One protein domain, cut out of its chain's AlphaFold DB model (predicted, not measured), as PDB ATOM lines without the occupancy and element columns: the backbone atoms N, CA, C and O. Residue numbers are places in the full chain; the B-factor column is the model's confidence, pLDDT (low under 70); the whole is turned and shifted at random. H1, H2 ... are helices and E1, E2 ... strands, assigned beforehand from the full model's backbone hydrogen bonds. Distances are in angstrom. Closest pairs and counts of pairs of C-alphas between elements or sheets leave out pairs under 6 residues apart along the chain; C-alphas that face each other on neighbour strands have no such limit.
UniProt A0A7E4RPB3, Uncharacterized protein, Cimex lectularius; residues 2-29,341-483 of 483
ATOM      1  N   ALA A   2     230.563 254.619 253.842       25.31
ATOM      2  CA  ALA A   2     231.077 253.613 252.921       25.31
ATOM      3  C   ALA A   2     232.092 254.298 251.995       25.31
ATOM      4  O   ALA A   2     231.825 255.393 251.500       25.31
ATOM      5  N   LYS A   3     233.284 253.708 251.840       27.92
ATOM      6  CA  LYS A   3     234.212 254.128 250.785       27.92
ATOM      7  C   LYS A   3     233.477 253.930 249.450       27.92
ATOM      8  O   LYS A   3     232.882 252.865 249.299       27.92
ATOM      9  N   PRO A   4     233.502 254.899 248.522       34.62
ATOM     10  CA  PRO A   4     233.039 254.638 247.166       34.62
ATOM     11  C   PRO A   4     233.842 253.455 246.610       34.62
ATOM     12  O   PRO A   4     235.072 253.450 246.721       34.62
ATOM     13  N   GLU A   5     233.159 252.427 246.104       36.44
ATOM     14  CA  GLU A   5     233.809 251.364 245.334       36.44
ATOM     15  C   GLU A   5     234.355 252.008 244.057       36.44
ATOM     16  O   GLU A   5     233.615 252.622 243.288       36.44
ATOM     17  N   ILE A   6     235.679 251.969 243.911       47.88
ATOM     18  CA  ILE A   6     236.400 252.482 242.748       47.88
ATOM     19  C   ILE A   6     236.588 251.290 241.814       47.88
ATOM     20  O   ILE A   6     237.418 250.422 242.092       47.88
ATOM     21  N   ASP A   7     235.859 251.260 240.703       52.28
ATOM     22  CA  ASP A   7     236.178 250.360 239.599       52.28
ATOM     23  C   ASP A   7     237.473 250.847 238.946       52.28
ATOM     24  O   ASP A   7     237.513 251.914 238.321       52.28
ATOM     25  N   GLN A   8     238.555 250.093 239.156       56.53
ATOM     26  CA  GLN A   8     239.876 250.391 238.612       56.53
ATOM     27  C   GLN A   8     240.101 249.620 237.312       56.53
ATOM     28  O   GLN A   8     240.209 248.394 237.315       56.53
ATOM     29  N   LEU A   9     240.269 250.349 236.207       64.75
ATOM     30  CA  LEU A   9     240.796 249.794 234.961       64.75
ATOM     31  C   LEU A   9     242.259 250.217 234.816       64.75
ATOM     32  O   LEU A   9     242.578 251.406 234.860       64.75
ATOM     33  N   ALA A  10     243.158 249.252 234.640       67.25
ATOM     34  CA  ALA A  10     244.579 249.515 234.449       67.25
ATOM     35  C   ALA A  10     245.024 249.052 233.061       67.25
ATOM     36  O   ALA A  10     244.889 247.881 232.713       67.25
ATOM     37  N   MET A  11     245.610 249.965 232.290       75.62
ATOM     38  CA  MET A  11     246.242 249.661 231.010       75.62
ATOM     39  C   MET A  11     247.756 249.802 231.157       75.62
ATOM     40  O   MET A  11     248.245 250.817 231.651       75.62
ATOM     41  N   GLN A  12     248.518 248.787 230.754       81.00
ATOM     42  CA  GLN A  12     249.979 248.800 230.836       81.00
ATOM     43  C   GLN A  12     250.582 248.525 229.467       81.00
ATOM     44  O   GLN A  12     250.196 247.576 228.791       81.00
ATOM     45  N   GLN A  13     251.577 249.327 229.105       78.44
ATOM     46  CA  GLN A  13     252.363 249.128 227.898       78.44
ATOM     47  C   GLN A  13     253.841 249.255 228.201       78.44
ATOM     48  O   GLN A  13     254.250 250.084 229.014       78.44
ATOM     49  N   THR A  14     254.630 248.418 227.540       81.88
ATOM     50  CA  THR A  14     256.069 248.330 227.745       81.88
ATOM     51  C   THR A  14     256.751 248.357 226.388       81.88
ATOM     52  O   THR A  14     256.467 247.525 225.531       81.88
ATOM     53  N   LEU A  15     257.642 249.325 226.202       79.69
ATOM     54  CA  LEU A  15     258.496 249.434 225.026       79.69
ATOM     55  C   LEU A  15     259.521 248.302 224.996       79.69
ATOM     56  O   LEU A  15     259.923 247.784 226.042       79.69
ATOM     57  N   LYS A  16     260.060 248.011 223.807       77.50
ATOM     58  CA  LYS A  16     261.213 247.102 223.644       77.50
ATOM     59  C   LYS A  16     262.425 247.498 224.495       77.50
ATOM     60  O   LYS A  16     263.191 246.640 224.916       77.50
ATOM     61  N   THR A  17     262.575 248.788 224.791       79.31
ATOM     62  CA  THR A  17     263.625 249.333 225.665       79.31
ATOM     63  C   THR A  17     263.405 249.035 227.156       79.31
ATOM     64  O   THR A  17     264.232 249.411 227.984       79.31
ATOM     65  N   GLY A  18     262.291 248.390 227.526       79.88
ATOM     66  CA  GLY A  18     261.909 248.063 228.904       79.88
ATOM     67  C   GLY A  18     261.174 249.189 229.641       79.88
ATOM     68  O   GLY A  18     260.646 248.975 230.736       79.88
ATOM     69  N   GLN A  19     261.086 250.385 229.052       80.00
ATOM     70  CA  GLN A  19     260.309 251.488 229.614       80.00
ATOM     71  C   GLN A  19     258.819 251.147 229.609       80.00
ATOM     72  O   GLN A  19     258.292 250.653 228.617       80.00
ATOM     73  N   THR A  20     258.138 251.411 230.724       82.75
ATOM     74  CA  THR A  20     256.731 251.047 230.915       82.75
ATOM     75  C   THR A  20     255.909 252.271 231.278       82.75
ATOM     76  O   THR A  20     256.281 253.006 232.195       82.75
ATOM     77  N   ILE A  21     254.768 252.444 230.611       82.88
ATOM     78  CA  ILE A  21     253.730 253.400 230.995       82.88
ATOM     79  C   ILE A  21     252.515 252.624 231.500       82.88
ATOM     80  O   ILE A  21     252.086 251.646 230.883       82.88
ATOM     81  N   LYS A  22     251.965 253.054 232.641       84.19
ATOM     82  CA  LYS A  22     250.706 252.524 233.181       84.19
ATOM     83  C   LYS A  22     249.662 253.626 233.274       84.19
ATOM     84  O   LYS A  22     249.931 254.679 233.845       84.19
ATOM     85  N   ILE A  23     248.475 253.372 232.752       83.69
ATOM     86  CA  ILE A  23     247.321 254.255 232.860       83.69
ATOM     87  C   ILE A  23     246.355 253.605 233.840       83.69
ATOM     88  O   ILE A  23     245.856 252.513 233.577       83.69
ATOM     89  N   ASN A  24     246.119 254.269 234.966       83.50
ATOM     90  CA  ASN A  24     245.128 253.870 235.953       83.50
ATOM     91  C   ASN A  24     243.904 254.762 235.781       83.50
ATOM     92  O   ASN A  24     243.998 255.980 235.941       83.50
ATOM     93  N   VAL A  25     242.771 254.158 235.461       79.81
ATOM     94  CA  VAL A  25     241.481 254.834 235.399       79.81
ATOM     95  C   VAL A  25     240.808 254.698 236.760       79.81
ATOM     96  O   VAL A  25     240.650 253.591 237.271       79.81
ATOM     97  N   ILE A  26     240.454 255.834 237.355       80.88
ATOM     98  CA  ILE A  26     239.899 255.963 238.699       80.88
ATOM     99  C   ILE A  26     238.515 256.595 238.563       80.88
ATOM    100  O   ILE A  26     238.385 257.805 238.350       80.88
ATOM    101  N   THR A  27     237.478 255.769 238.685       69.06
ATOM    102  CA  THR A  27     236.098 256.225 238.898       69.06
ATOM    103  C   THR A  27     235.982 256.817 240.299       69.06
ATOM    104  O   THR A  27     236.399 256.203 241.277       69.06
ATOM    105  N   TRP A  28     235.409 258.014 240.441       65.81
ATOM    106  CA  TRP A  28     234.868 258.408 241.743       65.81
ATOM    107  C   TRP A  28     233.368 258.114 241.728       65.81
ATOM    108  O   TRP A  28     232.705 258.429 240.747       65.81
ATOM    109  N   GLN A  29     232.792 257.563 242.796       48.78
ATOM    110  CA  GLN A  29     231.345 257.678 243.001       48.78
ATOM    111  C   GLN A  29     231.101 259.011 243.702       48.78
ATOM    112  O   GLN A  29     231.600 259.253 244.803       48.78
ATOM    113  N   SER A 341     251.088 295.601 233.796       76.94
ATOM    114  CA  SER A 341     250.957 295.081 235.149       76.94
ATOM    115  C   SER A 341     252.172 294.226 235.490       76.94
ATOM    116  O   SER A 341     252.644 293.470 234.645       76.94
ATOM    117  N   GLU A 342     252.688 294.347 236.705       78.75
ATOM    118  CA  GLU A 342     253.856 293.648 237.232       78.75
ATOM    119  C   GLU A 342     253.486 292.986 238.565       78.75
ATOM    120  O   GLU A 342     253.174 293.655 239.551       78.75
ATOM    121  N   MET A 343     253.493 291.651 238.590       81.19
ATOM    122  CA  MET A 343     253.031 290.861 239.735       81.19
ATOM    123  C   MET A 343     254.213 290.374 240.574       81.19
ATOM    124  O   MET A 343     254.975 289.494 240.165       81.19
ATOM    125  N   GLU A 344     254.349 290.919 241.780       74.06
ATOM    126  CA  GLU A 344     255.503 290.664 242.642       74.06
ATOM    127  C   GLU A 344     255.469 289.276 243.314       74.06
ATOM    128  O   GLU A 344     254.463 288.848 243.893       74.06
ATOM    129  N   HIS A 345     256.611 288.584 243.268       74.00
ATOM    130  CA  HIS A 345     256.845 287.286 243.898       74.00
ATOM    131  C   HIS A 345     258.233 287.256 244.548       74.00
ATOM    132  O   HIS A 345     259.164 287.891 244.059       74.00
ATOM    133  N   HIS A 346     258.393 286.505 245.642       68.81
ATOM    134  CA  HIS A 346     259.643 286.517 246.418       68.81
ATOM    135  C   HIS A 346     260.684 285.495 245.940       68.81
ATOM    136  O   HIS A 346     261.815 285.486 246.428       68.81
ATOM    137  N   LYS A 347     260.309 284.608 245.011       73.00
ATOM    138  CA  LYS A 347     261.183 283.606 244.388       73.00
ATOM    139  C   LYS A 347     260.781 283.369 242.928       73.00
ATOM    140  O   LYS A 347     259.827 283.955 242.426       73.00
ATOM    141  N   GLY A 348     261.515 282.481 242.252       70.88
ATOM    142  CA  GLY A 348     261.244 282.094 240.870       70.88
ATOM    143  C   GLY A 348     259.836 281.527 240.672       70.88
ATOM    144  O   GLY A 348     259.374 280.680 241.442       70.88
ATOM    145  N   LEU A 349     259.176 281.999 239.620       76.81
ATOM    146  CA  LEU A 349     257.877 281.517 239.167       76.81
ATOM    147  C   LEU A 349     258.027 280.237 238.343       76.81
ATOM    148  O   LEU A 349     258.928 280.127 237.510       76.81
ATOM    149  N   SER A 350     257.136 279.273 238.561       80.94
ATOM    150  CA  SER A 350     257.078 278.049 237.758       80.94
ATOM    151  C   SER A 350     256.117 278.183 236.576       80.94
ATOM    152  O   SER A 350     256.395 277.648 235.501       80.94
ATOM    153  N   SER A 351     254.999 278.891 236.767       84.88
ATOM    154  CA  SER A 351     253.954 279.099 235.759       84.88
ATOM    155  C   SER A 351     253.080 280.312 236.075       84.88
ATOM    156  O   SER A 351     252.959 280.715 237.236       84.88
ATOM    157  N   ALA A 352     252.471 280.868 235.028       86.88
ATOM    158  CA  ALA A 352     251.452 281.900 235.099       86.88
ATOM    159  C   ALA A 352     250.432 281.671 233.973       86.88
ATOM    160  O   ALA A 352     250.827 281.618 232.808       86.88
ATOM    161  N   PHE A 353     249.149 281.526 234.303       87.31
ATOM    162  CA  PHE A 353     248.088 281.253 233.329       87.31
ATOM    163  C   PHE A 353     246.885 282.162 233.542       87.31
ATOM    164  O   PHE A 353     246.406 282.321 234.667       87.31
ATOM    165  N   PHE A 354     246.376 282.736 232.454       87.12
ATOM    166  CA  PHE A 354     245.108 283.456 232.473       87.12
ATOM    167  C   PHE A 354     243.940 282.494 232.707       87.12
ATOM    168  O   PHE A 354     243.985 281.339 232.278       87.12
ATOM    169  N   SER A 355     242.910 282.982 233.392       86.75
ATOM    170  CA  SER A 355     241.614 282.319 233.486       86.75
ATOM    171  C   SER A 355     240.972 282.218 232.100       86.75
ATOM    172  O   SER A 355     241.432 282.854 231.148       86.75
ATOM    173  N   HIS A 356     239.909 281.428 231.960       80.12
ATOM    174  CA  HIS A 356     239.291 281.185 230.659       80.12
ATOM    175  C   HIS A 356     238.798 282.481 229.998       80.12
ATOM    176  O   HIS A 356     239.021 282.684 228.806       80.12
ATOM    177  N   VAL A 357     238.193 283.384 230.777       79.44
ATOM    178  CA  VAL A 357     237.744 284.700 230.283       79.44
ATOM    179  C   VAL A 357     238.899 285.714 230.217       79.44
ATOM    180  O   VAL A 357     238.796 286.731 229.535       79.44
ATOM    181  N   GLY A 358     240.014 285.450 230.904       83.38
ATOM    182  CA  GLY A 358     241.171 286.348 230.968       83.38
ATOM    183  C   GLY A 358     241.042 287.479 231.993       83.38
ATOM    184  O   GLY A 358     241.840 288.415 231.969       83.38
ATOM    185  N   ASN A 359     240.066 287.393 232.902       86.88
ATOM    186  CA  ASN A 359     239.843 288.360 233.988       86.88
ATOM    187  C   ASN A 359     240.636 288.041 235.258       86.88
ATOM    188  O   ASN A 359     240.601 288.801 236.223       86.88
ATOM    189  N   SER A 360     241.343 286.918 235.294       89.06
ATOM    190  CA  SER A 360     242.280 286.619 236.365       89.06
ATOM    191  C   SER A 360     243.523 285.932 235.830       89.06
ATOM    192  O   SER A 360     243.508 285.321 234.763       89.06
ATOM    193  N   ILE A 361     244.606 285.999 236.594       90.75
ATOM    194  CA  ILE A 361     245.834 285.252 236.326       90.75
ATOM    195  C   ILE A 361     246.238 284.462 237.565       90.75
ATOM    196  O   ILE A 361     246.255 284.983 238.680       90.75
ATOM    197  N   LEU A 362     246.540 283.187 237.349       91.44
ATOM    198  CA  LEU A 362     246.975 282.226 238.351       91.44
ATOM    199  C   LEU A 362     248.476 282.042 238.226       91.44
ATOM    200  O   LEU A 362     248.960 281.660 237.162       91.44
ATOM    201  N   THR A 363     249.208 282.277 239.306       89.25
ATOM    202  CA  THR A 363     250.656 282.094 239.350       89.25
ATOM    203  C   THR A 363     251.024 281.001 240.344       89.25
ATOM    204  O   THR A 363     250.438 280.884 241.419       89.25
ATOM    205  N   THR A 364     252.019 280.190 239.991       90.00
ATOM    206  CA  THR A 364     252.626 279.206 240.899       90.00
ATOM    207  C   THR A 364     254.079 279.599 241.134       90.00
ATOM    208  O   THR A 364     254.833 279.789 240.175       90.00
ATOM    209  N   CYS A 365     254.482 279.746 242.397       84.88
ATOM    210  CA  CYS A 365     255.796 280.271 242.759       84.88
ATOM    211  C   CYS A 365     256.542 279.365 243.744       84.88
ATOM    212  O   CYS A 365     255.962 278.753 244.636       84.88
ATOM    213  N   ASN A 366     257.870 279.325 243.637       83.88
ATOM    214  CA  ASN A 366     258.727 278.560 244.544       83.88
ATOM    215  C   ASN A 366     258.822 279.160 245.963       83.88
ATOM    216  O   ASN A 366     259.556 278.630 246.802       83.88
ATOM    217  N   ASP A 367     258.134 280.273 246.240       80.25
ATOM    218  CA  ASP A 367     257.954 280.855 247.578       80.25
ATOM    219  C   ASP A 367     256.863 280.146 248.405       80.25
ATOM    220  O   ASP A 367     256.439 280.669 249.431       80.25
ATOM    221  N   ASP A 368     256.459 278.947 247.978       89.69
ATOM    222  CA  ASP A 368     255.377 278.139 248.545       89.69
ATOM    223  C   ASP A 368     254.003 278.821 248.486       89.69
ATOM    224  O   ASP A 368     253.135 278.591 249.334       89.69
ATOM    225  N   THR A 369     253.787 279.658 247.464       89.75
ATOM    226  CA  THR A 369     252.481 280.264 247.200       89.75
ATOM    227  C   THR A 369     251.945 279.964 245.805       89.75
ATOM    228  O   THR A 369     252.678 279.827 244.819       89.75
ATOM    229  N   VAL A 370     250.621 279.867 245.743       93.50
ATOM    230  CA  VAL A 370     249.825 279.949 244.520       93.50
ATOM    231  C   VAL A 370     248.938 281.178 244.664       93.50
ATOM    232  O   VAL A 370     248.203 281.290 245.648       93.50
ATOM    233  N   LYS A 371     249.034 282.126 243.732       91.56
ATOM    234  CA  LYS A 371     248.346 283.420 243.833       91.56
ATOM    235  C   LYS A 371     247.410 283.642 242.655       91.56
ATOM    236  O   LYS A 371     247.687 283.197 241.546       91.56
ATOM    237  N   ILE A 372     246.323 284.362 242.914       92.81
ATOM    238  CA  ILE A 372     245.387 284.842 241.897       92.81
ATOM    239  C   ILE A 372     245.410 286.366 241.910       92.81
ATOM    240  O   ILE A 372     245.249 286.981 242.968       92.81
ATOM    241  N   PHE A 373     245.583 286.971 240.740       90.06
ATOM    242  CA  PHE A 373     245.504 288.418 240.544       90.06
ATOM    243  C   PHE A 373     244.346 288.757 239.607       90.06
ATOM    244  O   PHE A 373     244.090 288.024 238.652       90.06
ATOM    245  N   ASP A 374     243.673 289.876 239.879       89.31
ATOM    246  CA  ASP A 374     242.627 290.421 239.011       89.31
ATOM    247  C   ASP A 374     243.269 291.026 237.762       89.31
ATOM    248  O   ASP A 374     244.238 291.785 237.859       89.31
ATOM    249  N   THR A 375     242.717 290.710 236.598       87.25
ATOM    250  CA  THR A 375     243.123 291.286 235.313       87.25
ATOM    251  C   THR A 375     241.962 291.948 234.573       87.25
ATOM    252  O   THR A 375     242.162 292.442 233.468       87.25
ATOM    253  N   SER A 376     240.777 292.049 235.192       85.88
ATOM    254  CA  SER A 376     239.639 292.811 234.651       85.88
ATOM    255  C   SER A 376     239.940 294.311 234.542       85.88
ATOM    256  O   SER A 376     239.460 294.999 233.639       85.88
ATOM    257  N   LYS A 377     240.776 294.825 235.451       82.25
ATOM    258  CA  LYS A 377     241.331 296.179 235.419       82.25
ATOM    259  C   LYS A 377     242.829 296.107 235.648       82.25
ATOM    260  O   LYS A 377     243.292 295.610 236.672       82.25
ATOM    261  N   PHE A 378     243.594 296.639 234.704       80.94
ATOM    262  CA  PHE A 378     245.040 296.652 234.828       80.94
ATOM    263  C   PHE A 378     245.509 297.723 235.815       80.94
ATOM    264  O   PHE A 378     245.143 298.893 235.713       80.94
ATOM    265  N   ALA A 379     246.365 297.310 236.741       82.12
ATOM    266  CA  ALA A 379     247.145 298.182 237.604       82.12
ATOM    267  C   ALA A 379     248.620 297.814 237.443       82.12
ATOM    268  O   ALA A 379     248.930 296.643 237.259       82.12
ATOM    269  N   LEU A 380     249.529 298.787 237.559       80.19
ATOM    270  CA  LEU A 380     250.961 298.530 237.364       80.19
ATOM    271  C   LEU A 380     251.520 297.525 238.381       80.19
ATOM    272  O   LEU A 380     252.379 296.732 238.032       80.19
ATOM    273  N   LYS A 381     251.040 297.547 239.628       82.12
ATOM    274  CA  LYS A 381     251.456 296.623 240.696       82.12
ATOM    275  C   LYS A 381     250.227 296.095 241.433       82.12
ATOM    276  O   LYS A 381     249.884 296.621 242.498       82.12
ATOM    277  N   PRO A 382     249.489 295.133 240.854       86.00
ATOM    278  CA  PRO A 382     248.286 294.615 241.479       86.00
ATOM    279  C   PRO A 382     248.649 293.794 242.719       86.00
ATOM    280  O   PRO A 382     249.663 293.094 242.763       86.00
ATOM    281  N   LYS A 383     247.784 293.844 243.733       87.56
ATOM    282  CA  LYS A 383     247.849 292.905 244.856       87.56
ATOM    283  C   LYS A 383     247.129 291.617 244.472       87.56
ATOM    284  O   LYS A 383     246.123 291.660 243.767       87.56
ATOM    285  N   ALA A 384     247.632 290.487 244.957       88.88
ATOM    286  CA  ALA A 384     246.925 289.221 244.819       88.88
ATOM    287  C   ALA A 384     245.575 289.307 245.549       88.88
ATOM    288  O   ALA A 384     245.527 289.750 246.700       88.88
ATOM    289  N   ILE A 385     244.499 288.883 244.885       93.06
ATOM    290  CA  ILE A 385     243.168 288.748 245.494       93.06
ATOM    291  C   ILE A 385     243.174 287.556 246.452       93.06
ATOM    292  O   ILE A 385     242.643 287.629 247.558       93.06
ATOM    293  N   THR A 386     243.837 286.480 246.031       94.62
ATOM    294  CA  THR A 386     243.919 285.220 246.765       94.62
ATOM    295  C   THR A 386     245.362 284.751 246.788       94.62
ATOM    296  O   THR A 386     246.065 284.817 245.779       94.62
ATOM    297  N   SER A 387     245.807 284.259 247.942       93.62
ATOM    298  CA  SER A 387     247.125 283.656 248.121       93.62
ATOM    299  C   SER A 387     246.979 282.375 248.929       93.62
ATOM    300  O   SER A 387     246.682 282.415 250.121       93.62
ATOM    301  N   VAL A 388     247.207 281.241 248.278       95.38
ATOM    302  CA  VAL A 388     247.177 279.911 248.887       95.38
ATOM    303  C   VAL A 388     248.598 279.500 249.236       95.38
ATOM    304  O   VAL A 388     249.489 279.561 248.391       95.38
ATOM    305  N   VAL A 389     248.814 279.067 250.478       94.06
ATOM    306  CA  VAL A 389     250.082 278.446 250.881       94.06
ATOM    307  C   VAL A 389     250.088 277.005 250.383       94.06
ATOM    308  O   VAL A 389     249.230 276.211 250.768       94.06
ATOM    309  N   HIS A 390     251.060 276.660 249.547       93.62
ATOM    310  CA  HIS A 390     251.202 275.333 248.962       93.62
ATOM    311  C   HIS A 390     252.677 274.941 248.908       93.62
ATOM    312  O   HIS A 390     253.505 275.711 248.441       93.62
ATOM    313  N   ASN A 391     253.016 273.727 249.352       91.62
ATOM    314  CA  ASN A 391     254.391 273.236 249.260       91.62
ATOM    315  C   ASN A 391     254.754 272.996 247.785       91.62
ATOM    316  O   ASN A 391     254.332 272.000 247.192       91.62
ATOM    317  N   ASN A 392     255.542 273.903 247.210       88.06
ATOM    318  CA  ASN A 392     255.926 273.885 245.798       88.06
ATOM    319  C   ASN A 392     257.296 273.232 245.559       88.06
ATOM    320  O   ASN A 392     257.771 273.142 244.426       88.06
ATOM    321  N   HIS A 393     257.931 272.722 246.613       86.31
ATOM    322  CA  HIS A 393     259.258 272.125 246.563       86.31
ATOM    323  C   HIS A 393     259.223 270.647 246.140       86.31
ATOM    324  O   HIS A 393     259.498 269.747 246.933       86.31
ATOM    325  N   THR A 394     258.936 270.380 244.860       80.56
ATOM    326  CA  THR A 394     258.943 269.011 244.296       80.56
ATOM    327  C   THR A 394     260.336 268.364 244.281       80.56
ATOM    328  O   THR A 394     260.448 267.144 244.219       80.56
ATOM    329  N   GLY A 395     261.405 269.151 244.411       75.56
ATOM    330  CA  GLY A 395     262.789 268.677 244.448       75.56
ATOM    331  C   GLY A 395     263.479 268.717 243.081       75.56
ATOM    332  O   GLY A 395     262.847 268.875 242.043       75.56
ATOM    333  N   GLN A 396     264.807 268.575 243.083       62.97
ATOM    334  CA  GLN A 396     265.674 268.837 241.921       62.97
ATOM    335  C   GLN A 396     265.385 267.954 240.696       62.97
ATOM    336  O   GLN A 396     265.636 268.353 239.561       62.97
ATOM    337  N   TRP A 397     264.876 266.744 240.923       69.75
ATOM    338  CA  TRP A 397     264.691 265.742 239.876       69.75
ATOM    339  C   TRP A 397     263.238 265.585 239.437       69.75
ATOM    340  O   TRP A 397     262.968 264.750 238.574       69.75
ATOM    341  N   LEU A 398     262.297 266.350 239.988       72.88
ATOM    342  CA  LEU A 398     260.883 266.249 239.632       72.88
ATOM    343  C   LEU A 398     260.457 267.485 238.839       72.88
ATOM    344  O   LEU A 398     261.028 268.561 238.992       72.88
ATOM    345  N   SER A 399     259.450 267.329 237.979       79.31
ATOM    346  CA  SER A 399     258.828 268.485 237.335       79.31
ATOM    347  C   SER A 399     258.265 269.429 238.401       79.31
ATOM    348  O   SER A 399     257.774 268.985 239.445       79.31
ATOM    349  N   VAL A 400     258.366 270.733 238.154       83.25
ATOM    350  CA  VAL A 400     257.761 271.755 239.016       83.25
ATOM    351  C   VAL A 400     256.240 271.682 238.924       83.25
ATOM    352  O   VAL A 400     255.703 271.332 237.871       83.25
ATOM    353  N   PHE A 401     255.542 272.025 240.007       89.50
ATOM    354  CA  PHE A 401     254.092 272.162 239.944       89.50
ATOM    355  C   PHE A 401     253.695 273.336 239.052       89.50
ATOM    356  O   PHE A 401     254.332 274.396 239.056       89.50
ATOM    357  N   LYS A 402     252.605 273.130 238.318       87.88
ATOM    358  CA  LYS A 402     251.932 274.145 237.518       87.88
ATOM    359  C   LYS A 402     250.445 274.071 237.834       87.88
ATOM    360  O   LYS A 402     249.795 273.101 237.445       87.88
ATOM    361  N   ALA A 403     249.938 275.030 238.605       91.38
ATOM    362  CA  ALA A 403     248.506 275.118 238.856       91.38
ATOM    363  C   ALA A 403     247.794 275.481 237.549       91.38
ATOM    364  O   ALA A 403     248.237 276.389 236.852       91.38
ATOM    365  N   ASN A 404     246.707 274.785 237.228       90.75
ATOM    366  CA  ASN A 404     245.927 275.024 236.014       90.75
ATOM    367  C   ASN A 404     244.495 275.401 236.374       90.75
ATOM    368  O   ASN A 404     243.882 274.757 237.226       90.75
ATOM    369  N   TRP A 405     243.959 276.416 235.698       89.31
ATOM    370  CA  TRP A 405     242.531 276.713 235.748       89.31
ATOM    371  C   TRP A 405     241.725 275.527 235.237       89.31
ATOM    372  O   TRP A 405     242.141 274.824 234.310       89.31
ATOM    373  N   TYR A 406     240.562 275.315 235.836       85.88
ATOM    374  CA  TYR A 406     239.595 274.386 235.288       85.88
ATOM    375  C   TYR A 406     239.041 274.965 233.969       85.88
ATOM    376  O   TYR A 406     238.638 276.129 233.955       85.88
ATOM    377  N   PRO A 407     239.026 274.217 232.848       78.19
ATOM    378  CA  PRO A 407     238.567 274.744 231.568       78.19
ATOM    379  C   PRO A 407     237.148 275.306 231.661       78.19
ATOM    380  O   PRO A 407     236.298 274.741 232.343       78.19
ATOM    381  N   GLN A 408     236.893 276.419 230.968       73.19
ATOM    382  CA  GLN A 408     235.588 277.098 230.953       73.19
ATOM    383  C   GLN A 408     235.138 277.661 232.314       73.19
ATOM    384  O   GLN A 408     233.995 278.096 232.456       73.19
ATOM    385  N   ARG A 409     236.022 277.678 233.319       77.50
ATOM    386  CA  ARG A 409     235.747 278.211 234.654       77.50
ATOM    387  C   ARG A 409     236.850 279.160 235.101       77.50
ATOM    388  O   ARG A 409     238.035 278.892 234.936       77.50
ATOM    389  N   ASP A 410     236.433 280.228 235.766       82.06
ATOM    390  CA  ASP A 410     237.328 281.226 236.365       82.06
ATOM    391  C   ASP A 410     237.323 281.147 237.903       82.06
ATOM    392  O   ASP A 410     237.998 281.912 238.588       82.06
ATOM    393  N   ASP A 411     236.554 280.216 238.467       84.38
ATOM    394  CA  ASP A 411     236.335 280.076 239.906       84.38
ATOM    395  C   ASP A 411     237.020 278.849 240.518       84.38
ATOM    396  O   ASP A 411     236.918 278.646 241.726       84.38
ATOM    397  N   ALA A 412     237.718 278.037 239.718       90.44
ATOM    398  CA  ALA A 412     238.370 276.823 240.187       90.44
ATOM    399  C   ALA A 412     239.696 276.553 239.469       90.44
ATOM    400  O   ALA A 412     239.810 276.703 238.252       90.44
ATOM    401  N   PHE A 413     240.689 276.086 240.222       93.06
ATOM    402  CA  PHE A 413     241.971 275.631 239.695       93.06
ATOM    403  C   PHE A 413     242.419 274.341 240.382       93.06
ATOM    404  O   PHE A 413     241.955 273.999 241.468       93.06
ATOM    405  N   ILE A 414     243.332 273.610 239.752       94.19
ATOM    406  CA  ILE A 414     243.852 272.340 240.258       94.19
ATOM    407  C   ILE A 414     245.378 272.346 240.308       94.19
ATOM    408  O   ILE A 414     246.050 272.891 239.431       94.19
ATOM    409  N   ILE A 415     245.926 271.710 241.339       95.12
ATOM    410  CA  ILE A 415     247.364 271.517 241.523       95.12
ATOM    411  C   ILE A 415     247.636 270.169 242.208       95.12
ATOM    412  O   ILE A 415     246.817 269.659 242.973       95.12
ATOM    413  N   GLY A 416     248.780 269.552 241.910       93.38
ATOM    414  CA  GLY A 416     249.233 268.345 242.601       93.38
ATOM    415  C   GLY A 416     249.775 268.669 243.991       93.38
ATOM    416  O   GLY A 416     250.274 269.763 244.216       93.38
ATOM    417  N   SER A 417     249.714 267.711 244.920       92.12
ATOM    418  CA  SER A 417     250.105 267.925 246.317       92.12
ATOM    419  C   SER A 417     251.210 266.975 246.788       92.12
ATOM    420  O   SER A 417     251.235 265.786 246.457       92.12
ATOM    421  N   LEU A 418     252.106 267.496 247.633       90.25
ATOM    422  CA  LEU A 418     253.153 266.743 248.342       90.25
ATOM    423  C   LEU A 418     252.663 266.079 249.642       90.25
ATOM    424  O   LEU A 418     253.470 265.511 250.382       90.25
ATOM    425  N   LEU A 419     251.363 266.118 249.941       90.06
ATOM    426  CA  LEU A 419     250.799 265.434 251.106       90.06
ATOM    427  C   LEU A 419     250.855 263.901 250.965       90.06
ATOM    428  O   LEU A 419     251.019 263.364 249.867       90.06
ATOM    429  N   SER A 420     250.751 263.201 252.098       87.38
ATOM    430  CA  SER A 420     250.584 261.744 252.170       87.38
ATOM    431  C   SER A 420     249.190 261.425 252.731       87.38
ATOM    432  O   SER A 420     248.834 262.012 253.756       87.38
ATOM    433  N   PRO A 421     248.353 260.585 252.085       89.25
ATOM    434  CA  PRO A 421     248.571 259.928 250.781       89.25
ATOM    435  C   PRO A 421     248.721 260.933 249.622       89.25
ATOM    436  O   PRO A 421     248.366 262.092 249.802       89.25
ATOM    437  N   ARG A 422     249.245 260.556 248.448       91.25
ATOM    438  CA  ARG A 422     249.381 261.510 247.321       91.25
ATOM    439  C   ARG A 422     248.009 261.877 246.756       91.25
ATOM    440  O   ARG A 422     247.079 261.079 246.836       91.25
ATOM    441  N   ARG A 423     247.870 263.106 246.253       92.00
ATOM    442  CA  ARG A 423     246.591 263.639 245.760       92.00
ATOM    443  C   ARG A 423     246.764 264.818 244.807       92.00
ATOM    444  O   ARG A 423     247.794 265.495 244.843       92.00
ATOM    445  N   LEU A 424     245.728 265.084 244.021       93.19
ATOM    446  CA  LEU A 424     245.472 266.384 243.403       93.19
ATOM    447  C   LEU A 424     244.485 267.159 244.281       93.19
ATOM    448  O   LEU A 424     243.601 266.563 244.897       93.19
ATOM    449  N   GLN A 425     244.632 268.475 244.347       93.19
ATOM    450  CA  GLN A 425     243.747 269.356 245.103       93.19
ATOM    451  C   GLN A 425     243.114 270.367 244.153       93.19
ATOM    452  O   GLN A 425     243.817 271.047 243.404       93.19
ATOM    453  N   VAL A 426     241.786 270.443 244.195       92.25
ATOM    454  CA  VAL A 426     240.986 271.440 243.488       92.25
ATOM    455  C   VAL A 426     240.677 272.555 244.471       92.25
ATOM    456  O   VAL A 426     240.087 272.312 245.525       92.25
ATOM    457  N   TYR A 427     241.077 273.765 244.124       93.19
ATOM    458  CA  TYR A 427     240.858 274.971 244.903       93.19
ATOM    459  C   TYR A 427     239.829 275.857 244.215       93.19
ATOM    460  O   TYR A 427     239.806 275.947 242.987       93.19
ATOM    461  N   GLY A 428     239.014 276.536 245.011       91.56
ATOM    462  CA  GLY A 428     238.221 277.665 244.554       91.56
ATOM    463  C   GLY A 428     239.086 278.906 244.369       91.56
ATOM    464  O   GLY A 428     240.180 279.014 244.932       91.56
ATOM    465  N   SER A 429     238.577 279.883 243.626       90.00
ATOM    466  CA  SER A 429     239.209 281.199 243.494       90.00
ATOM    467  C   SER A 429     239.311 281.945 244.831       90.00
ATOM    468  O   SER A 429     240.161 282.822 244.972       90.00
ATOM    469  N   ASP A 430     238.527 281.555 245.843       91.06
ATOM    470  CA  ASP A 430     238.633 282.026 247.230       91.06
ATOM    471  C   ASP A 430     239.794 281.383 248.020       91.06
ATOM    472  O   ASP A 430     240.039 281.734 249.174       91.06
ATOM    473  N   GLY A 431     240.518 280.445 247.404       91.56
ATOM    474  CA  GLY A 431     241.671 279.761 247.980       91.56
ATOM    475  C   GLY A 431     241.321 278.581 248.883       91.56
ATOM    476  O   GLY A 431     242.222 278.010 249.504       91.56
ATOM    477  N   LYS A 432     240.045 278.187 248.970       91.94
ATOM    478  CA  LYS A 432     239.623 277.013 249.744       91.94
ATOM    479  C   LYS A 432     239.641 275.756 248.892       91.94
ATOM    480  O   LYS A 432     239.384 275.796 247.695       91.94
ATOM    481  N   ILE A 433     239.911 274.621 249.526       90.25
ATOM    482  CA  ILE A 433     239.860 273.319 248.861       90.25
ATOM    483  C   ILE A 433     238.391 272.948 248.626       90.25
ATOM    484  O   ILE A 433     237.622 272.836 249.579       90.25
ATOM    485  N   ILE A 434     238.029 272.750 247.361       89.00
ATOM    486  CA  ILE A 434     236.715 272.263 246.921       89.00
ATOM    487  C   ILE A 434     236.705 270.734 246.927       89.00
ATOM    488  O   ILE A 434     235.749 270.117 247.387       89.00
ATOM    489  N   ALA A 435     237.770 270.117 246.411       86.19
ATOM    490  CA  ALA A 435     237.867 268.669 246.283       86.19
ATOM    491  C   ALA A 435     239.316 268.180 246.374       86.19
ATOM    492  O   ALA A 435     240.261 268.883 246.012       86.19
ATOM    493  N   GLU A 436     239.485 266.933 246.810       89.88
ATOM    494  CA  GLU A 436     240.765 266.229 246.783       89.88
ATOM    495  C   GLU A 436     240.621 264.921 246.007       89.88
ATOM    496  O   GLU A 436     239.872 264.031 246.409       89.88
ATOM    497  N   LEU A 437     241.377 264.787 244.920       89.25
ATOM    498  CA  LEU A 437     241.400 263.584 244.093       89.25
ATOM    499  C   LEU A 437     242.566 262.711 244.548       89.25
ATOM    500  O   LEU A 437     243.729 263.110 244.448       89.25
ATOM    501  N   LYS A 438     242.257 261.542 245.104       88.94
ATOM    502  CA  LYS A 438     243.237 260.618 245.679       88.94
ATOM    503  C   LYS A 438     242.811 259.180 245.444       88.94
ATOM    504  O   LYS A 438     241.622 258.884 245.459       88.94
ATOM    505  N   ASP A 439     243.796 258.312 245.295       87.44
ATOM    506  CA  ASP A 439     243.617 256.871 245.174       87.44
ATOM    507  C   ASP A 439     244.857 256.161 245.728       87.44
ATOM    508  O   ASP A 439     245.961 256.716 245.699       87.44
ATOM    509  N   ASP A 440     244.689 254.938 246.228       86.88
ATOM    510  CA  ASP A 440     245.779 254.167 246.837       86.88
ATOM    511  C   ASP A 440     246.881 253.814 245.813       86.88
ATOM    512  O   ASP A 440     248.046 253.627 246.177       86.88
ATOM    513  N   SER A 441     246.564 253.799 244.512       85.38
ATOM    514  CA  SER A 441     247.537 253.594 243.433       85.38
ATOM    515  C   SER A 441     248.421 254.821 243.153       85.38
ATOM    516  O   SER A 441     249.460 254.690 242.478       85.38
ATOM    517  N   MET A 442     248.070 255.999 243.691       88.94
ATOM    518  CA  MET A 442     248.884 257.217 243.629       88.94
ATOM    519  C   MET A 442     250.046 257.151 244.628       88.94
ATOM    520  O   MET A 442     250.048 257.765 245.694       88.94
ATOM    521  N   THR A 443     251.094 256.418 244.270       87.06
ATOM    522  CA  THR A 443     252.276 256.246 245.132       87.06
ATOM    523  C   THR A 443     253.254 257.424 245.075       87.06
ATOM    524  O   THR A 443     254.003 257.670 246.021       87.06
ATOM    525  N   THR A 444     253.255 258.184 243.977       88.75
ATOM    526  CA  THR A 444     254.143 259.337 243.753       88.75
ATOM    527  C   THR A 444     253.346 260.585 243.375       88.75
ATOM    528  O   THR A 444     252.164 260.496 243.050       88.75
ATOM    529  N   ILE A 445     253.974 261.761 243.480       90.50
ATOM    530  CA  ILE A 445     253.318 263.036 243.161       90.50
ATOM    531  C   ILE A 445     252.956 263.130 241.678       90.50
ATOM    532  O   ILE A 445     253.719 262.665 240.833       90.50
ATOM    533  N   SER A 446     251.856 263.812 241.374       91.00
ATOM    534  CA  SER A 446     251.475 264.171 240.006       91.00
ATOM    535  C   SER A 446     251.756 265.659 239.766       91.00
ATOM    536  O   SER A 446     250.895 266.490 240.060       91.00
ATOM    537  N   PRO A 447     252.971 266.036 239.319       86.69
ATOM    538  CA  PRO A 447     253.344 267.434 239.120       86.69
ATOM    539  C   PRO A 447     252.743 268.059 237.859       86.69
ATOM    540  O   PRO A 447     252.664 269.282 237.767       86.69
ATOM    541  N   VAL A 448     252.338 267.227 236.897       87.50
ATOM    542  CA  VAL A 448     251.733 267.648 235.632       87.50
ATOM    543  C   VAL A 448     250.288 267.178 235.570       87.50
ATOM    544  O   VAL A 448     249.981 266.032 235.912       87.50
ATOM    545  N   ILE A 449     249.412 268.085 235.150       91.12
ATOM    546  CA  ILE A 449     247.971 267.866 235.084       91.12
ATOM    547  C   ILE A 449     247.481 268.319 233.714       91.12
ATOM    548  O   ILE A 449     247.823 269.417 233.276       91.12
ATOM    549  N   ALA A 450     246.662 267.490 233.078       88.94
ATOM    550  CA  ALA A 450     245.858 267.863 231.923       88.94
ATOM    551  C   ALA A 450     244.378 267.696 232.282       88.94
ATOM    552  O   ALA A 450     244.004 266.735 232.954       88.94
ATOM    553  N   ILE A 451     243.548 268.644 231.862       85.88
ATOM    554  CA  ILE A 451     242.106 268.631 232.111       85.88
ATOM    555  C   ILE A 451     241.430 268.629 230.752       85.88
ATOM    556  O   ILE A 451     241.822 269.390 229.864       85.88
ATOM    557  N   HIS A 452     240.446 267.759 230.578       84.19
ATOM    558  CA  HIS A 452     239.689 267.708 229.341       84.19
ATOM    559  C   HIS A 452     238.877 269.015 229.171       84.19
ATOM    560  O   HIS A 452     238.302 269.498 230.145       84.19
ATOM    561  N   PRO A 453     238.817 269.617 227.965       76.38
ATOM    562  CA  PRO A 453     238.245 270.955 227.775       76.38
ATOM    563  C   PRO A 453     236.738 271.061 228.052       76.38
ATOM    564  O   PRO A 453     236.275 272.140 228.405       76.38
ATOM    565  N   THR A 454     235.977 269.978 227.854       73.00
ATOM    566  CA  THR A 454     234.502 269.968 227.983       73.00
ATOM    567  C   THR A 454     233.979 268.909 228.960       73.00
ATOM    568  O   THR A 454     233.077 269.172 229.746       73.00
ATOM    569  N   LEU A 455     234.549 267.703 228.934       76.31
ATOM    570  CA  LEU A 455     234.295 266.653 229.919       76.31
ATOM    571  C   LEU A 455     235.023 266.909 231.242       76.31
ATOM    572  O   LEU A 455     236.137 267.420 231.283       76.31
ATOM    573  N   THR A 456     234.430 266.427 232.326       78.19
ATOM    574  CA  THR A 456     234.944 266.491 233.699       78.19
ATOM    575  C   THR A 456     236.060 265.467 233.972       78.19
ATOM    576  O   THR A 456     236.096 264.844 235.027       78.19
ATOM    577  N   ILE A 457     236.987 265.290 233.025       83.06
ATOM    578  CA  ILE A 457     238.085 264.312 233.086       83.06
ATOM    579  C   ILE A 457     239.401 265.015 233.412       83.06
ATOM    580  O   ILE A 457     239.755 266.021 232.793       83.06
ATOM    581  N   ILE A 458     240.152 264.463 234.363       88.94
ATOM    582  CA  ILE A 458     241.432 265.006 234.826       88.94
ATOM    583  C   ILE A 458     242.498 263.916 234.754       88.94
ATOM    584  O   ILE A 458     242.329 262.836 235.311       88.94
ATOM    585  N   ALA A 459     243.626 264.216 234.122       90.56
ATOM    586  CA  ALA A 459     244.782 263.337 234.026       90.56
ATOM    587  C   ALA A 459     245.946 263.885 234.858       90.56
ATOM    588  O   ALA A 459     246.410 264.999 234.625       90.56
ATOM    589  N   GLY A 460     246.449 263.094 235.806       91.62
ATOM    590  CA  GLY A 460     247.646 263.401 236.589       91.62
ATOM    591  C   GLY A 460     248.801 262.466 236.240       91.62
ATOM    592  O   GLY A 460     248.777 261.292 236.611       91.62
ATOM    593  N   GLY A 461     249.841 262.981 235.586       90.00
ATOM    594  CA  GLY A 461     251.049 262.215 235.255       90.00
ATOM    595  C   GLY A 461     252.093 262.278 236.369       90.00
ATOM    596  O   GLY A 461     252.301 263.342 236.953       90.00
ATOM    597  N   ASN A 462     252.761 261.159 236.664       87.62
ATOM    598  CA  ASN A 462     253.788 261.075 237.705       87.62
ATOM    599  C   ASN A 462     255.135 260.526 237.206       87.62
ATOM    600  O   ASN A 462     255.262 259.988 236.108       87.62
ATOM    601  N   ASN A 463     256.160 260.615 238.058       81.25
ATOM    602  CA  ASN A 463     257.537 260.244 237.701       81.25
ATOM    603  C   ASN A 463     257.817 258.733 237.755       81.25
ATOM    604  O   ASN A 463     258.923 258.309 237.442       81.25
ATOM    605  N   SER A 464     256.833 257.920 238.146       84.25
ATOM    606  CA  SER A 464     256.919 256.454 238.080       84.25
ATOM    607  C   SER A 464     256.408 255.883 236.751       84.25
ATOM    608  O   SER A 464     256.171 254.681 236.658       84.25
ATOM    609  N   GLY A 465     256.189 256.741 235.746       84.50
ATOM    610  CA  GLY A 465     255.614 256.349 234.460       84.50
ATOM    611  C   GLY A 465     254.125 256.012 234.553       84.50
ATOM    612  O   GLY A 465     253.631 255.215 233.760       84.50
ATOM    613  N   ARG A 466     253.405 256.563 235.541       87.81
ATOM    614  CA  ARG A 466     251.962 256.342 235.685       87.81
ATOM    615  C   ARG A 466     251.171 257.598 235.355       87.81
ATOM    616  O   ARG A 466     251.556 258.699 235.752       87.81
ATOM    617  N   VAL A 467     250.042 257.401 234.693       90.12
ATOM    618  CA  VAL A 467     249.006 258.410 234.479       90.12
ATOM    619  C   VAL A 467     247.768 257.972 235.245       90.12
ATOM    620  O   VAL A 467     247.294 256.855 235.062       90.12
ATOM    621  N   HIS A 468     247.261 258.845 236.108       89.75
ATOM    622  CA  HIS A 468     246.020 258.634 236.850       89.75
ATOM    623  C   HIS A 468     244.914 259.453 236.193       89.75
ATOM    624  O   HIS A 468     245.008 260.680 236.166       89.75
ATOM    625  N   LEU A 469     243.913 258.783 235.631       88.81
ATOM    626  CA  LEU A 469     242.752 259.397 234.994       88.81
ATOM    627  C   LEU A 469     241.581 259.390 235.975       88.81
ATOM    628  O   LEU A 469     241.083 258.328 236.327       88.81
ATOM    629  N   PHE A 470     241.135 260.567 236.397       85.62
ATOM    630  CA  PHE A 470     239.920 260.756 237.179       85.62
ATOM    631  C   PHE A 470     238.783 261.127 236.237       85.62
ATOM    632  O   PHE A 470     238.881 262.114 235.506       85.62
ATOM    633  N   TRP A 471     237.712 260.348 236.267       80.69
ATOM    634  CA  TRP A 471     236.527 260.541 235.431       80.69
ATOM    635  C   TRP A 471     235.223 260.389 236.242       80.69
ATOM    636  O   TRP A 471     235.194 259.695 237.265       80.69
ATOM    637  N   PRO A 472     234.141 261.048 235.802       66.88
ATOM    638  CA  PRO A 472     232.832 260.953 236.424       66.88
ATOM    639  C   PRO A 472     232.225 259.548 236.369       66.88
ATOM    640  O   PRO A 472     232.371 258.852 235.358       66.88
ATOM    641  N   PRO A 473     231.449 259.164 237.395       61.69
ATOM    642  CA  PRO A 473     230.797 257.861 237.456       61.69
ATOM    643  C   PRO A 473     229.749 257.650 236.354       61.69
ATOM    644  O   PRO A 473     229.485 256.504 235.994       61.69
ATOM    645  N   GLU A 474     229.173 258.703 235.756       58.88
ATOM    646  CA  GLU A 474     228.217 258.529 234.652       58.88
ATOM    647  C   GLU A 474     228.859 257.921 233.393       58.88
ATOM    648  O   GLU A 474     228.145 257.342 232.581       58.88
ATOM    649  N   MET A 475     230.187 258.012 233.235       55.41
ATOM    650  CA  MET A 475     230.925 257.352 232.144       55.41
ATOM    651  C   MET A 475     231.343 255.912 232.476       55.41
ATOM    652  O   MET A 475     231.609 255.132 231.567       55.41
ATOM    653  N   ALA A 476     231.329 255.520 233.753       53.25
ATOM    654  CA  ALA A 476     231.647 254.155 234.174       53.25
ATOM    655  C   ALA A 476     230.545 253.152 233.791       53.25
ATOM    656  O   ALA A 476     230.830 252.032 233.379       53.25
ATOM    657  N   LYS A 477     229.273 253.575 233.850       50.19
ATOM    658  CA  LYS A 477     228.098 252.716 233.596       50.19
ATOM    659  C   LYS A 477     227.999 252.172 232.162       50.19
ATOM    660  O   LYS A 477     227.230 251.249 231.919       50.19
ATOM    661  N   MET A 478     228.756 252.721 231.209       45.88
ATOM    662  CA  MET A 478     228.789 252.250 229.814       45.88
ATOM    663  C   MET A 478     229.902 251.220 229.551       45.88
ATOM    664  O   MET A 478     229.900 250.576 228.503       45.88
ATOM    665  N   PHE A 479     230.821 251.011 230.505       43.62
ATOM    666  CA  PHE A 479     231.831 249.949 230.428       43.62
ATOM    667  C   PHE A 479     231.257 248.567 230.733       43.62
ATOM    668  O   PHE A 479     231.650 247.599 230.091       43.62
ATOM    669  N   GLU A 480     230.288 248.469 231.646       45.88
ATOM    670  CA  GLU A 480     229.631 247.192 231.974       45.88
ATOM    671  C   GLU A 480     228.815 246.620 230.805       45.88
ATOM    672  O   GLU A 480     228.491 245.437 230.798       45.88
ATOM    673  N   GLN A 481     228.484 247.443 229.804       41.19
ATOM    674  CA  GLN A 481     227.679 247.032 228.652       41.19
ATOM    675  C   GLN A 481     228.511 246.566 227.447       41.19
ATOM    676  O   GLN A 481     227.933 246.035 226.504       41.19
ATOM    677  N   ASN A 482     229.839 246.746 227.469       35.81
ATOM    678  CA  ASN A 482     230.723 246.498 226.317       35.81
ATOM    679  C   ASN A 482     231.983 245.663 226.647       35.81
ATOM    680  O   ASN A 482     232.948 245.700 225.880       35.81
ATOM    681  N   VAL A 483     231.984 244.911 227.756       38.22
ATOM    682  CA  VAL A 483     232.991 243.867 228.050       38.22
ATOM    683  C   VAL A 483     232.404 242.482 227.829       38.22
ATOM    684  O   VAL A 483     231.280 242.239 228.321       38.22
TER     685      VAL A 483
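This is residues 2 to 29 and 341 to 483 of the 483 residues of an uncharacterized protein of Cimex lectularius (UniProt A0A7E4RPB3). Three small sheets follow one another along an elongated body: a five-stranded sheet at one end, E7, E8 and E9 near the middle, and E3 to E6 at the other end. The E10, E11 and E12 side of the first sheet is partly face to face with E7, E8 and E9, their strands crossed, while the hairpin E1 and E2 reaches beyond that overlap; a tail, residues 477 to 483, sticks out after the short helix H1. The printed part has 171 residues with twelve named strands, E1 to E12, and then one named helix, H1; the class is mostly strand, though under half of the residues, 74, are in named elements. The five-stranded sheet runs E1, E2, E12, E11, E10 and is mixed; E3, E4, E5, E6 and E7, E8, E9 are antiparallel sheets. The whole is compact by its radius of gyration of the C-alphas, 17.5 A, and spans 58 by 35 by 32 A.

The largest sheet holds E1, residues 8 to 14, 19.6 A long, from C-alpha 8 at (239.876, 250.391, 238.612); E2, residues 20 to 27, 22.7 A; E12, residues 466 to 471, 16.0 A; E11, residues 458 to 461; and E10, residues 448 to 451. The three-stranded sheet holds E7, residues 412 to 417, 16.0 A; E8, residues 423 to 428, 16.4 A; and E9, residues 433 to 437. The four-stranded sheet holds E3, residues 349 to 354; E4, residues 360 to 365, 16.2 A; E5, residues 369 to 374, 16.4 A; and E6, residues 384 to 389, which ends with C-alpha 389 at (250.082, 278.446, 250.881). H1, residues 473 to 476, ends with C-alpha 476 at (231.647, 254.155, 234.174).

In the largest sheet E1 and E2 form an antiparallel hairpin, with N 11 and O 23 at 2.9 A. E2 and E12 are parallel, at 20 degrees, with N 24 and O 467 at 2.8 A. E10, E11 and E12 are a meander, each strand the antiparallel neighbour of the one before; N 460 and O 468 are 2.8 A apart, and N 450 and O 459 2.9 A. This sheet and the sheet E7, E8, E9 form a sandwich, two sheets face to face: the facing parts are 10.1 A centre to centre, and their strands stand at 46 degrees. The closest C-alphas of E7 and E10 are those of Ile 415 and Ile 449, 7.4 A apart. E7, E8 and E9 are a second meander, with N 415 and O 425 at 3.0 A and N 426 and O 435 at 2.8 A. Residues 404 to 405 pair antiparallel with residues 413 to 414 of E7. E3, E4, E5 and E6 are a third meander; N 353 and O 362 are 2.9 A apart, N 363 and O 371 2.9 A, and N 372 and O 386 2.9 A. E4 and E7 are only just apart, 8.4 A at their closest. H1 only grazes the largest sheet with residues 473 to 476; it is too short for an O i to N i+4 pair, and its one O i to N i+3 pair is within range.

The two C-alphas farthest apart are those of Leu 380 and Val 483, at 58.3 A. Residues 30 to 340 are not printed, and C-alphas 29 and 341 are 43.0 A apart across the cut. Of the links that are printed whole, E6 to E7 is long, with 22 residues. The mean pLDDT of the printed part is 80.5; residues 2 to 10, 27 to 29, 346, 396 to 397 and 472 to 483 are under 70.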